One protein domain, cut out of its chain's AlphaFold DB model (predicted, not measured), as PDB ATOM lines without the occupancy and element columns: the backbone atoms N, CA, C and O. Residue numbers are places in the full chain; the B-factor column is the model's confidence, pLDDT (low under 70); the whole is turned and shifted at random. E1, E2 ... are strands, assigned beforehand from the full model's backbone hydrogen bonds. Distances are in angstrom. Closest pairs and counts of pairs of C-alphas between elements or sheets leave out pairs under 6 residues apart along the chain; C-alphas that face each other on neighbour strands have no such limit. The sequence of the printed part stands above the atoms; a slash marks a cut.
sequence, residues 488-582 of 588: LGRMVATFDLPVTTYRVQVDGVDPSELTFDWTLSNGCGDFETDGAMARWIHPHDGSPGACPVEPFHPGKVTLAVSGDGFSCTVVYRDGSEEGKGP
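This is residues 488 to 582 of the 588 residues of an uncharacterized protein of Actinobacteria bacterium (UniProt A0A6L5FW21). Two antiparallel sheets stand face to face as a sandwich, E1 E2 E5 E4 in one layer and E3 E6 E7 in the other, with their strands crossed at 29 degrees. A long loop within residues 538 to 556 makes one end of the longest axis, around Gly 542. The printed part has 95 residues with no named helix and seven named strands, E1 to E7 in chain order; its class is all strand, though under half of the residues, 40, are in named elements. It is compact, with a radius of gyration of the C-alphas of 13.8 A and spans of 46 by 21 by 18 A.

E1, residues 492 to 496, begins at C-alpha 492 (69.656, 44.253, 47.501). E2 is residues 499 to 503, E3 residues 515 to 520, 16.9 A long, E4 residues 526 to 530 and E5 residues 533 to 537. E6, residues 557 to 563, measures 20.2 A, and E7, residues 566 to 572, 20.3 A, ending at C-alpha 572 (70.296, 49.221, 40.792).

Hairpin E1 and E2 has N 494 and O 501 within hydrogen-bond range at 2.9 A. E2 and E5 have N 502 and O 534 at 2.8 A, and hairpin E4 and E5 has N 528 and O 535 at 2.8 A. In the other sheet, neighbour strands E3 and E6 have N 517 and O 560 within hydrogen-bond range at 2.8 A, and hairpin E6 and E7 has N 559 and O 570 within hydrogen-bond range at 2.8 A. Between the sheets, the closest C-alphas of E3 and E4 are those of Trp 518 and Thr 529, 6.7 A. Residues 492 to 493 of E1 also pair, antiparallel, with residues 579 to 580.

The C-alphas farthest apart, of Gly 542 and Gly 565, are 46.2 A apart. The printed part has no cut; links E2 to E3 and E5 to E6 are long. Mean pLDDT of the printed part is 92.0, with residues 542, 544 and 545 under 70.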
ATOM      1  N   LEU A 488      63.839  35.690  39.231       94.25
ATOM      2  CA  LEU A 488      64.828  36.608  39.780       94.25
ATOM      3  C   LEU A 488      64.180  37.603  40.757       94.25
ATOM      4  O   LEU A 488      63.191  38.279  40.456       94.25
ATOM      5  N   GLY A 489      64.749  37.697  41.954       92.75
ATOM      6  CA  GLY A 489      64.361  38.622  43.008       92.75
ATOM      7  C   GLY A 489      64.818  40.062  42.750       92.75
ATOM      8  O   GLY A 489      65.303  40.433  41.685       92.75
ATOM      9  N   ARG A 490      64.651  40.924  43.758       96.00
ATOM     10  CA  ARG A 490      65.221  42.282  43.713       96.00
ATOM     11  C   ARG A 490      66.711  42.216  44.021       96.00
ATOM     12  O   ARG A 490      67.095  41.480  44.923       96.00
ATOM     13  N   MET A 491      67.495  43.076  43.379       97.38
ATOM     14  CA  MET A 491      68.851  43.375  43.837       97.38
ATOM     15  C   MET A 491      68.788  44.118  45.176       97.38
ATOM     16  O   MET A 491      68.035  45.085  45.310       97.38
ATOM     17  N   VAL A 492      69.532  43.648  46.170       97.38
ATOM     18  CA  VAL A 492      69.656  44.253  47.501       97.38
ATOM     19  C   VAL A 492      71.099  44.698  47.679       97.38
ATOM     20  O   VAL A 492      71.991  43.870  47.528       97.38
ATOM     21  N   ALA A 493      71.303  45.976  47.984       97.38
ATOM     22  CA  ALA A 493      72.601  46.537  48.326       97.38
ATOM     23  C   ALA A 493      72.697  46.703  49.847       97.38
ATOM     24  O   ALA A 493      71.803  47.294  50.462       97.38
ATOM     25  N   THR A 494      73.773  46.193  50.437       96.75
ATOM     26  CA  THR A 494      74.138  46.412  51.840       96.75
ATOM     27  C   THR A 494      75.480  47.114  51.865       96.75
ATOM     28  O   THR A 494      76.427  46.623  51.250       96.75
ATOM     29  N   PHE A 495      75.558  48.237  52.570       94.19
ATOM     30  CA  PHE A 495      76.776  49.023  52.666       94.19
ATOM     31  C   PHE A 495      77.427  48.848  54.043       94.19
ATOM     32  O   PHE A 495      76.785  49.091  55.062       94.19
ATOM     33  N   ASP A 496      78.686  48.412  54.055       91.62
ATOM     34  CA  ASP A 496      79.532  48.299  55.244       91.62
ATOM     35  C   ASP A 496      80.937  48.787  54.880       91.62
ATOM     36  O   ASP A 496      81.674  48.110  54.162       91.62
ATOM     37  N   LEU A 497      81.258  50.020  55.281       84.44
ATOM     38  CA  LEU A 497      82.439  50.762  54.834       84.44
ATOM     39  C   LEU A 497      83.715  49.894  54.916       84.44
ATOM     40  O   LEU A 497      84.019  49.387  55.996       84.44
ATOM     41  N   PRO A 498      84.505  49.755  53.829       91.06
ATOM     42  CA  PRO A 498      84.433  50.459  52.538       91.06
ATOM     43  C   PRO A 498      83.744  49.661  51.410       91.06
ATOM     44  O   PRO A 498      84.030  49.882  50.234       91.06
ATOM     45  N   VAL A 499      82.902  48.680  51.739       94.88
ATOM     46  CA  VAL A 499      82.369  47.706  50.778       94.88
ATOM     47  C   VAL A 499      80.854  47.809  50.668       94.88
ATOM     48  O   VAL A 499      80.119  47.681  51.645       94.88
ATOM     49  N   THR A 500      80.359  47.928  49.438       97.38
ATOM     50  CA  THR A 500      78.944  47.676  49.143       97.38
ATOM     51  C   THR A 500      78.771  46.294  48.540       97.38
ATOM     52  O   THR A 500      79.385  45.972  47.526       97.38
ATOM     53  N   THR A 501      77.909  45.476  49.137       98.12
ATOM     54  CA  THR A 501      77.575  44.136  48.642       98.12
ATOM     55  C   THR A 501      76.203  44.142  47.981       98.12
ATOM     56  O   THR A 501      75.214  44.507  48.615       98.12
ATOM     57  N   TYR A 502      76.128  43.676  46.738       98.12
ATOM     58  CA  TYR A 502      74.897  43.479  45.978       98.12
ATOM     59  C   TYR A 502      74.546  42.001  45.953       98.12
ATOM     60  O   TYR A 502      75.402  41.170  45.672       98.12
ATOM     61  N   ARG A 503      73.284  41.662  46.218       97.94
ATOM     62  CA  ARG A 503      72.776  40.285  46.130       97.94
ATOM     63  C   ARG A 503      71.454  40.238  45.390       97.94
ATOM     64  O   ARG A 503      70.607  41.113  45.582       97.94
ATOM     65  N   VAL A 504      71.247  39.188  44.607       96.69
ATOM     66  CA  VAL A 504      69.936  38.817  44.065       96.69
ATOM     67  C   VAL A 504      69.541  37.431  44.562       96.69
ATOM     68  O   VAL A 504      70.380  36.555  44.726       96.69
ATOM     69  N   GLN A 505      68.252  37.235  44.825       95.62
ATOM     70  CA  GLN A 505      67.697  35.909  45.095       95.62
ATOM     71  C   GLN A 505      67.254  35.284  43.771       95.62
ATOM     72  O   GLN A 505      66.621  35.973  42.971       95.62
ATOM     73  N   VAL A 506      67.561  34.009  43.556       94.62
ATOM     74  CA  VAL A 506      67.070  33.212  42.426       94.62
ATOM     75  C   VAL A 506      66.236  32.077  43.005       94.62
ATOM     76  O   VAL A 506      66.714  31.360  43.878       94.62
ATOM     77  N   ASP A 507      64.996  31.939  42.544       92.38
ATOM     78  CA  ASP A 507      64.113  30.835  42.920       92.38
ATOM     79  C   ASP A 507      63.811  29.966  41.687       92.38
ATOM     80  O   ASP A 507      63.669  30.485  40.579       92.38
ATOM     81  N   GLY A 508      63.632  28.658  41.886       90.50
ATOM     82  CA  GLY A 508      63.146  27.726  40.855       90.50
ATOM     83  C   GLY A 508      64.220  27.012  40.029       90.50
ATOM     84  O   GLY A 508      63.875  26.068  39.331       90.50
ATOM     85  N   VAL A 509      65.487  27.409  40.148       92.38
ATOM     86  CA  VAL A 509      66.644  26.756  39.514       92.38
ATOM     87  C   VAL A 509      67.857  26.855  40.440       92.38
ATOM     88  O   VAL A 509      67.915  27.775  41.266       92.38
ATOM     89  N   ASP A 510      68.811  25.932  40.320       92.12
ATOM     90  CA  ASP A 510      70.103  26.060  40.992       92.12
ATOM     91  C   ASP A 510      70.877  27.254  40.388       92.12
ATOM     92  O   ASP A 510      71.033  27.329  39.168       92.12
ATOM     93  N   PRO A 511      71.366  28.223  41.189       92.75
ATOM     94  CA  PRO A 511      72.143  29.347  40.672       92.75
ATOM     95  C   PRO A 511      73.380  28.938  39.864       92.75
ATOM     96  O   PRO A 511      73.810  29.711  39.017       92.75
ATOM     97  N   SER A 512      73.952  27.752  40.097       93.31
ATOM     98  CA  SER A 512      75.092  27.247  39.319       93.31
ATOM     99  C   SER A 512      74.751  26.922  37.859       93.31
ATOM    100  O   SER A 512      75.656  26.846  37.030       93.31
ATOM    101  N   GLU A 513      73.463  26.803  37.521       94.50
ATOM    102  CA  GLU A 513      72.971  26.613  36.149       94.50
ATOM    103  C   GLU A 513      72.787  27.944  35.393       94.50
ATOM    104  O   GLU A 513      72.417  27.954  34.217       94.50
ATOM    105  N   LEU A 514      73.030  29.086  36.046       96.56
ATOM    106  CA  LEU A 514      72.867  30.414  35.461       96.56
ATOM    107  C   LEU A 514      74.209  31.126  35.285       96.56
ATOM    108  O   LEU A 514      75.119  31.035  36.106       96.56
ATOM    109  N   THR A 515      74.299  31.927  34.228       97.56
ATOM    110  CA  THR A 515      75.392  32.879  34.013       97.56
ATOM    111  C   THR A 515      74.996  34.248  34.556       97.56
ATOM    112  O   THR A 515      73.900  34.732  34.266       97.56
ATOM    113  N   PHE A 516      75.892  34.883  35.314       97.81
ATOM    114  CA  PHE A 516      75.700  36.215  35.894       97.81
ATOM    115  C   PHE A 516      76.754  37.177  35.351       97.81
ATOM    116  O   PHE A 516      77.945  36.985  35.581       97.81
ATOM    117  N   ASP A 517      76.305  38.226  34.673       97.94
ATOM    118  CA  ASP A 517      77.151  39.301  34.164       97.94
ATOM    119  C   ASP A 517      76.815  40.608  34.888       97.94
ATOM    120  O   ASP A 517      75.710  41.155  34.770       97.94
ATOM    121  N   TRP A 518      77.761  41.085  35.690       98.19
ATOM    122  CA  TRP A 518      77.612  42.293  36.487       98.19
ATOM    123  C   TRP A 518      78.437  43.427  35.893       98.19
ATOM    124  O   TRP A 518      79.624  43.284  35.625       98.19
ATOM    125  N   THR A 519      77.835  44.607  35.786       97.62
ATOM    126  CA  THR A 519      78.531  45.821  35.349       97.62
ATOM    127  C   THR A 519      78.278  46.974  36.307       97.62
ATOM    128  O   THR A 519      77.160  47.178  36.792       97.62
ATOM    129  N   LEU A 520      79.324  47.759  36.553       96.81
ATOM    130  CA  LEU A 520      79.296  48.978  37.352       96.81
ATOM    131  C   LEU A 520      79.619  50.173  36.446       96.81
ATOM    132  O   LEU A 520      80.593  50.162  35.705       96.81
ATOM    133  N   SER A 521      78.794  51.221  36.491       96.38
ATOM    134  CA  SER A 521      79.010  52.421  35.663       96.38
ATOM    135  C   SER A 521      79.985  53.440  36.257       96.38
ATOM    136  O   SER A 521      80.227  54.469  35.633       96.38
ATOM    137  N   ASN A 522      80.426  53.237  37.494       90.50
ATOM    138  CA  ASN A 522      81.386  54.100  38.167       90.50
ATOM    139  C   ASN A 522      82.770  53.449  38.047       90.50
ATOM    140  O   ASN A 522      82.915  52.274  38.360       90.50
ATOM    141  N   GLY A 523      83.758  54.201  37.559       88.56
ATOM    142  CA  GLY A 523      85.120  53.702  37.348       88.56
ATOM    143  C   GLY A 523      86.013  53.759  38.587       88.56
ATOM    144  O   GLY A 523      87.219  53.599  38.455       88.56
ATOM    145  N   CYS A 524      85.455  54.069  39.754       88.75
ATOM    146  CA  CYS A 524      86.206  54.176  40.989       88.75
ATOM    147  C   CYS A 524      86.157  52.891  41.812       88.75
ATOM    148  O   CYS A 524      85.086  52.304  41.952       88.75
ATOM    149  N   GLY A 525      87.282  52.530  42.432       90.44
ATOM    150  CA  GLY A 525      87.393  51.348  43.281       90.44
ATOM    151  C   GLY A 525      87.387  50.042  42.487       90.44
ATOM    152  O   GLY A 525      87.385  50.045  41.257       90.44
ATOM    153  N   ASP A 526      87.355  48.930  43.213       94.06
ATOM    154  CA  ASP A 526      87.367  47.586  42.642       94.06
ATOM    155  C   ASP A 526      85.963  46.981  42.665       94.06
ATOM    156  O   ASP A 526      85.215  47.118  43.639       94.06
ATOM    157  N   PHE A 527      85.592  46.297  41.583       96.56
ATOM    158  CA  PHE A 527      84.299  45.636  41.453       96.56
ATOM    159  C   PHE A 527      84.495  44.137  41.239       96.56
ATOM    160  O   PHE A 527      84.917  43.694  40.173       96.56
ATOM    161  N   GLU A 528      84.198  43.364  42.278       97.75
ATOM    162  CA  GLU A 528      84.316  41.908  42.304       97.75
ATOM    163  C   GLU A 528      82.939  41.268  42.111       97.75
ATOM    164  O   GLU A 528      81.925  41.775  42.599       97.75
ATOM    165  N   THR A 529      82.882  40.122  41.439       97.81
ATOM    166  CA  THR A 529      81.624  39.441  41.104       97.81
ATOM    167  C   THR A 529      81.736  37.955  41.415       97.81
ATOM    168  O   THR A 529      82.736  37.339  41.059       97.81
ATOM    169  N   ASP A 530      80.711  37.377  42.037       97.31
ATOM    170  CA  ASP A 530      80.632  35.955  42.384       97.31
ATOM    171  C   ASP A 530      79.173  35.477  42.275       97.31
ATOM    172  O   ASP A 530      78.350  35.676  43.177       97.31
ATOM    173  N   GLY A 531      78.824  34.917  41.112       96.81
ATOM    174  CA  GLY A 531      77.479  34.424  40.802       96.81
ATOM    175  C   GLY A 531      76.382  35.461  41.075       96.81
ATOM    176  O   GLY A 531      76.367  36.557  40.513       96.81
ATOM    177  N   ALA A 532      75.457  35.131  41.978       96.69
ATOM    178  CA  ALA A 532      74.337  35.989  42.377       96.69
ATOM    179  C   ALA A 532      74.728  37.176  43.291       96.69
ATOM    180  O   ALA A 532      73.848  37.885  43.803       96.69
ATOM    181  N   MET A 533      76.026  37.399  43.511       98.06
ATOM    182  CA  MET A 533      76.574  38.457  44.351       98.06
ATOM    183  C   MET A 533      77.623  39.288  43.599       98.06
ATOM    184  O   MET A 533      78.372  38.780  42.773       98.06
ATOM    185  N   ALA A 534      77.712  40.574  43.929       98.06
ATOM    186  CA  ALA A 534      78.835  41.430  43.555       98.06
ATOM    187  C   ALA A 534      79.250  42.313  44.735       98.06
ATOM    188  O   ALA A 534      78.438  42.605  45.619       98.06
ATOM    189  N   ARG A 535      80.507  42.747  44.762       98.00
ATOM    190  CA  ARG A 535      81.082  43.618  45.790       98.00
ATOM    191  C   ARG A 535      81.752  44.802  45.113       98.00
ATOM    192  O   ARG A 535      82.574  44.624  44.225       98.00
ATOM    193  N   TRP A 536      81.409  46.006  45.549       96.38
ATOM    194  CA  TRP A 536      82.103  47.228  45.163       96.38
ATOM    195  C   TRP A 536      82.929  47.719  46.349       96.38
ATOM    196  O   TRP A 536      82.363  48.133  47.361       96.38
ATOM    197  N   ILE A 537      84.251  47.630  46.225       94.38
ATOM    198  CA  ILE A 537      85.232  48.075  47.211       94.38
ATOM    199  C   ILE A 537      85.674  49.479  46.813       94.38
ATOM    200  O   ILE A 537      86.273  49.668  45.758       94.38
ATOM    201  N   HIS A 538      85.385  50.470  47.646       87.12
ATOM    202  CA  HIS A 538      85.691  51.865  47.343       87.12
ATOM    203  C   HIS A 538      86.503  52.492  48.488       87.12
ATOM    204  O   HIS A 538      85.945  53.078  49.418       87.12
ATOM    205  N   PRO A 539      87.840  52.327  48.480       79.00
ATOM    206  CA  PRO A 539      88.685  52.814  49.561       79.00
ATOM    207  C   PRO A 539      88.617  54.344  49.650       79.00
ATOM    208  O   PRO A 539      88.771  55.050  48.654       79.00
ATOM    209  N   HIS A 540      88.389  54.850  50.864       77.25
ATOM    210  CA  HIS A 540      88.359  56.281  51.191       77.25
ATOM    211  C   HIS A 540      89.679  56.723  51.837       77.25
ATOM    212  O   HIS A 540      89.685  57.394  52.868       77.25
ATOM    213  N   ASP A 541      90.809  56.286  51.287       73.62
ATOM    214  CA  ASP A 541      92.129  56.494  51.897       73.62
ATOM    215  C   ASP A 541      92.883  57.718  51.347       73.62
ATOM    216  O   ASP A 541      93.982  58.028  51.804       73.62
ATOM    217  N   GLY A 542      92.288  58.446  50.395       66.31
ATOM    218  CA  GLY A 542      92.874  59.654  49.811       66.31
ATOM    219  C   GLY A 542      94.101  59.401  48.927       66.31
ATOM    220  O   GLY A 542      94.762  60.364  48.531       66.31
ATOM    221  N   SER A 543      94.418  58.142  48.606       72.44
ATOM    222  CA  SER A 543      95.501  57.809  47.679       72.44
ATOM    223  C   SER A 543      95.141  58.186  46.226       72.44
ATOM    224  O   SER A 543      93.961  58.238  45.864       72.44
ATOM    225  N   PRO A 544      96.120  58.504  45.354       58.38
ATOM    226  CA  PRO A 544      95.845  58.796  43.947       58.38
ATOM    227  C   PRO A 544      95.141  57.617  43.256       58.38
ATOM    228  O   PRO A 544      95.709  56.536  43.148       58.38
ATOM    229  N   GLY A 545      93.909  57.836  42.782       64.12
ATOM    230  CA  GLY A 545      93.054  56.791  42.199       64.12
ATOM    231  C   GLY A 545      92.005  56.208  43.157       64.12
ATOM    232  O   GLY A 545      91.103  55.512  42.696       64.12
ATOM    233  N   ALA A 546      92.068  56.534  44.453       76.50
ATOM    234  CA  ALA A 546      91.034  56.192  45.423       76.50
ATOM    235  C   ALA A 546      89.756  57.009  45.219       76.50
ATOM    236  O   ALA A 546      89.747  58.077  44.594       76.50
ATOM    237  N   CYS A 547      88.661  56.510  45.786       81.62
ATOM    238  CA  CYS A 547      87.385  57.185  45.672       81.62
ATOM    239  C   CYS A 547      87.319  58.418  46.570       81.62
ATOM    240  O   CYS A 547      87.906  58.427  47.656       81.62
ATOM    241  N   PRO A 548      86.616  59.483  46.135       82.12
ATOM    242  CA  PRO A 548      86.442  60.666  46.965       82.12
ATOM    243  C   PRO A 548      85.839  60.287  48.325       82.12
ATOM    244  O   PRO A 548      85.106  59.311  48.461       82.12
ATOM    245  N   VAL A 549      86.155  61.030  49.380       81.44
ATOM    246  CA  VAL A 549      85.570  60.748  50.698       81.44
ATOM    247  C   VAL A 549      84.118  61.229  50.693       81.44
ATOM    248  O   VAL A 549      83.844  62.413  50.879       81.44
ATOM    249  N   GLU A 550      83.189  60.309  50.447       83.38
ATOM    250  CA  GLU A 550      81.751  60.563  50.351       83.38
ATOM    251  C   GLU A 550      80.977  59.496  51.145       83.38
ATOM    252  O   GLU A 550      81.459  58.373  51.276       83.38
ATOM    253  N   PRO A 551      79.770  59.797  51.666       81.81
ATOM    254  CA  PRO A 551      78.968  58.815  52.405       81.81
ATOM    255  C   PRO A 551      78.573  57.583  51.579       81.81
ATOM    256  O   PRO A 551      78.267  56.541  52.148       81.81
ATOM    257  N   PHE A 552      78.520  57.729  50.254       89.38
ATOM    258  CA  PHE A 552      78.299  56.680  49.262       89.38
ATOM    259  C   PHE A 552      78.736  57.203  47.887       89.38
ATOM    260  O   PHE A 552      78.769  58.414  47.663       89.38
ATOM    261  N   HIS A 553      78.993  56.303  46.942       88.31
ATOM    262  CA  HIS A 553      79.348  56.655  45.571       88.31
ATOM    263  C   HIS A 553      78.171  56.503  44.615       88.31
ATOM    264  O   HIS A 553      77.541  55.441  44.573       88.31
ATOM    265  N   PRO A 554      77.881  57.518  43.781       91.94
ATOM    266  CA  PRO A 554      76.861  57.393  42.755       91.94
ATOM    267  C   PRO A 554      77.307  56.380  41.699       91.94
ATOM    268  O   PRO A 554      78.437  56.398  41.225       91.94
ATOM    269  N   GLY A 555      76.403  55.507  41.275       93.00
ATOM    270  CA  GLY A 555      76.712  54.499  40.272       93.00
ATOM    271  C   GLY A 555      75.470  53.742  39.840       93.00
ATOM    272  O   GLY A 555      74.420  53.793  40.481       93.00
ATOM    273  N   LYS A 556      75.581  53.041  38.720       96.94
ATOM    274  CA  LYS A 556      74.572  52.104  38.247       96.94
ATOM    275  C   LYS A 556      75.197  50.718  38.246       96.94
ATOM    276  O   LYS A 556      76.171  50.510  37.528       96.94
ATOM    277  N   VAL A 557      74.614  49.809  39.018       97.50
ATOM    278  CA  VAL A 557      74.959  48.387  39.018       97.50
ATOM    279  C   VAL A 557      73.902  47.649  38.215       97.50
ATOM    280  O   VAL A 557      72.715  47.683  38.545       97.50
ATOM    281  N   THR A 558      74.321  47.029  37.123       97.06
ATOM    282  CA  THR A 558      73.460  46.217  36.267       97.06
ATOM    283  C   THR A 558      73.875  44.763  36.414       97.06
ATOM    284  O   THR A 558      75.058  44.460  36.340       97.06
ATOM    285  N   LEU A 559      72.898  43.881  36.585       97.50
ATOM    286  CA  LEU A 559      73.070  42.439  36.500       97.50
ATOM    287  C   LEU A 559      72.264  41.928  35.306       97.50
ATOM    288  O   LEU A 559      71.046  42.128  35.270       97.50
ATOM    289  N   ALA A 560      72.922  41.252  34.372       96.56
ATOM    290  CA  ALA A 560      72.289  40.395  33.384       96.56
ATOM    291  C   ALA A 560      72.444  38.931  33.822       96.56
ATOM    292  O   ALA A 560      73.529  38.501  34.195       96.56
ATOM    293  N   VAL A 561      71.344  38.182  33.819       96.44
ATOM    294  CA  VAL A 561      71.305  36.756  34.154       96.44
ATOM    295  C   VAL A 561      70.786  35.999  32.944       96.44
ATOM    296  O   VAL A 561      69.761  36.395  32.387       96.44
ATOM    297  N   SER A 562      71.457  34.922  32.550       96.38
ATOM    298  CA  SER A 562      71.021  34.065  31.443       96.38
ATOM    299  C   SER A 562      71.192  32.581  31.755       96.38
ATOM    300  O   SER A 562      72.137  32.200  32.440       96.38
ATOM    301  N   GLY A 563      70.292  31.757  31.225       94.06
ATOM    302  CA  GLY A 563      70.313  30.292  31.268       94.06
ATOM    303  C   GLY A 563      69.454  29.723  30.134       94.06
ATOM    304  O   GLY A 563      68.968  30.485  29.292       94.06
ATOM    305  N   ASP A 564      69.249  28.409  30.100       90.31
ATOM    306  CA  ASP A 564      68.478  27.754  29.034       90.31
ATOM    307  C   ASP A 564      67.046  28.304  28.947       90.31
ATOM    308  O   ASP A 564      66.208  28.091  29.821       90.31
ATOM    309  N   GLY A 565      66.776  29.062  27.878       88.00
ATOM    310  CA  GLY A 565      65.479  29.702  27.648       88.00
ATOM    311  C   GLY A 565      65.115  30.805  28.649       88.00
ATOM    312  O   GLY A 565      63.946  31.173  28.711       88.00
ATOM    313  N   PHE A 566      66.077  31.322  29.424       92.12
ATOM    314  CA  PHE A 566      65.863  32.388  30.407       92.12
ATOM    315  C   PHE A 566      66.870  33.525  30.225       92.12
ATOM    316  O   PHE A 566      68.083  33.308  30.233       92.12
ATOM    317  N   SER A 567      66.387  34.764  30.141       93.81
ATOM    318  CA  SER A 567      67.229  35.961  30.205       93.81
ATOM    319  C   SER A 567      66.560  37.074  31.006       93.81
ATOM    320  O   SER A 567      65.403  37.425  30.783       93.81
ATOM    321  N   CYS A 568      67.281  37.677  31.947       95.75
ATOM    322  CA  CYS A 568      66.739  38.750  32.769       95.75
ATOM    323  C   CYS A 568      67.780  39.818  33.096       95.75
ATOM    324  O   CYS A 568      68.936  39.518  33.369       95.75
ATOM    325  N   THR A 569      67.362  41.085  33.132       95.19
ATOM    326  CA  THR A 569      68.238  42.201  33.514       95.19
ATOM    327  C   THR A 569      67.658  42.982  34.688       95.19
ATOM    328  O   THR A 569      66.496  43.403  34.678       95.19
ATOM    329  N   VAL A 570      68.492  43.233  35.697       95.25
ATOM    330  CA  VAL A 570      68.164  44.021  36.889       95.25
ATOM    331  C   VAL A 570      69.126  45.187  36.999       95.25
ATOM    332  O   VAL A 570      70.322  45.041  36.791       95.25
ATOM    333  N   VAL A 571      68.601  46.363  37.337       96.00
ATOM    334  CA  VAL A 571      69.399  47.586  37.459       96.00
ATOM    335  C   VAL A 571      69.157  48.230  38.817       96.00
ATOM    336  O   VAL A 571      68.020  48.592  39.139       96.00
ATOM    337  N   TYR A 572      70.231  48.426  39.571       96.62
ATOM    338  CA  TYR A 572      70.296  49.221  40.792       96.62
ATOM    339  C   TYR A 572      70.957  50.568  40.481       96.62
ATOM    340  O   TYR A 572      72.017  50.619  39.864       96.62
ATOM    341  N   ARG A 573      70.293  51.679  40.817       96.75
ATOM    342  CA  ARG A 573      70.674  53.033  40.352       96.75
ATOM    343  C   ARG A 573      71.247  53.933  41.440       96.75
ATOM    344  O   ARG A 573      71.557  55.092  41.166       96.75
ATOM    345  N   ASP A 574      71.332  53.417  42.655       93.94
ATOM    346  CA  ASP A 574      71.705  54.201  43.828       93.94
ATOM    347  C   ASP A 574      73.178  53.969  44.205       93.94
ATOM    348  O   ASP A 574      73.627  54.358  45.271       93.94
ATOM    349  N   GLY A 575      73.959  53.397  43.280       95.06
ATOM    350  CA  GLY A 575      75.382  53.147  43.461       95.06
ATOM    351  C   GLY A 575      75.643  52.356  44.729       95.06
ATOM    352  O   GLY A 575      75.005  51.327  44.935       95.06
ATOM    353  N   SER A 576      76.545  52.874  45.560       95.31
ATOM    354  CA  SER A 576      76.971  52.255  46.813       95.31
ATOM    355  C   SER A 576      75.998  52.509  47.988       95.31
ATOM    356  O   SER A 576      76.240  52.057  49.104       95.31
ATOM    357  N   GLU A 577      74.889  53.230  47.769       95.00
ATOM    358  CA  GLU A 577      73.871  53.480  48.797       95.00
ATOM    359  C   GLU A 577      73.114  52.183  49.135       95.00
ATOM    360  O   GLU A 577      72.685  51.444  48.242       95.00
ATOM    361  N   GLU A 578      72.912  51.908  50.428       96.50
ATOM    362  CA  GLU A 578      72.145  50.743  50.882       96.50
ATOM    363  C   GLU A 578      70.676  50.794  50.426       96.50
ATOM    364  O   GLU A 578      70.029  51.843  50.417       96.50
ATOM    365  N   GLY A 579      70.096  49.644  50.068       94.19
ATOM    366  CA  GLY A 579      68.712  49.634  49.605       94.19
ATOM    367  C   GLY A 579      68.269  48.410  48.817       94.19
ATOM    368  O   GLY A 579      68.916  47.367  48.757       94.19
ATOM    369  N   LYS A 580      67.077  48.522  48.223       96.62
ATOM    370  CA  LYS A 580      66.469  47.474  47.388       96.62
ATOM    371  C   LYS A 580      66.090  48.043  46.034       96.62
ATOM    372  O   LYS A 580      65.234  48.924  45.948       96.62
ATOM    373  N   GLY A 581      66.641  47.449  44.987       92.12
ATOM    374  CA  GLY A 581      66.349  47.785  43.607       92.12
ATOM    375  C   GLY A 581      64.889  47.529  43.204       92.12
ATOM    376  O   GLY A 581      64.083  46.929  43.945       92.12
ATOM    377  N   PRO A 582      64.507  47.992  42.001       87.56
ATOM    378  CA  PRO A 582      63.220  47.657  41.411       87.56
ATOM    379  C   PRO A 582      63.087  46.136  41.236       87.56
ATOM    380  O   PRO A 582      64.075  45.416  41.119       87.56
TER     381      PRO A 582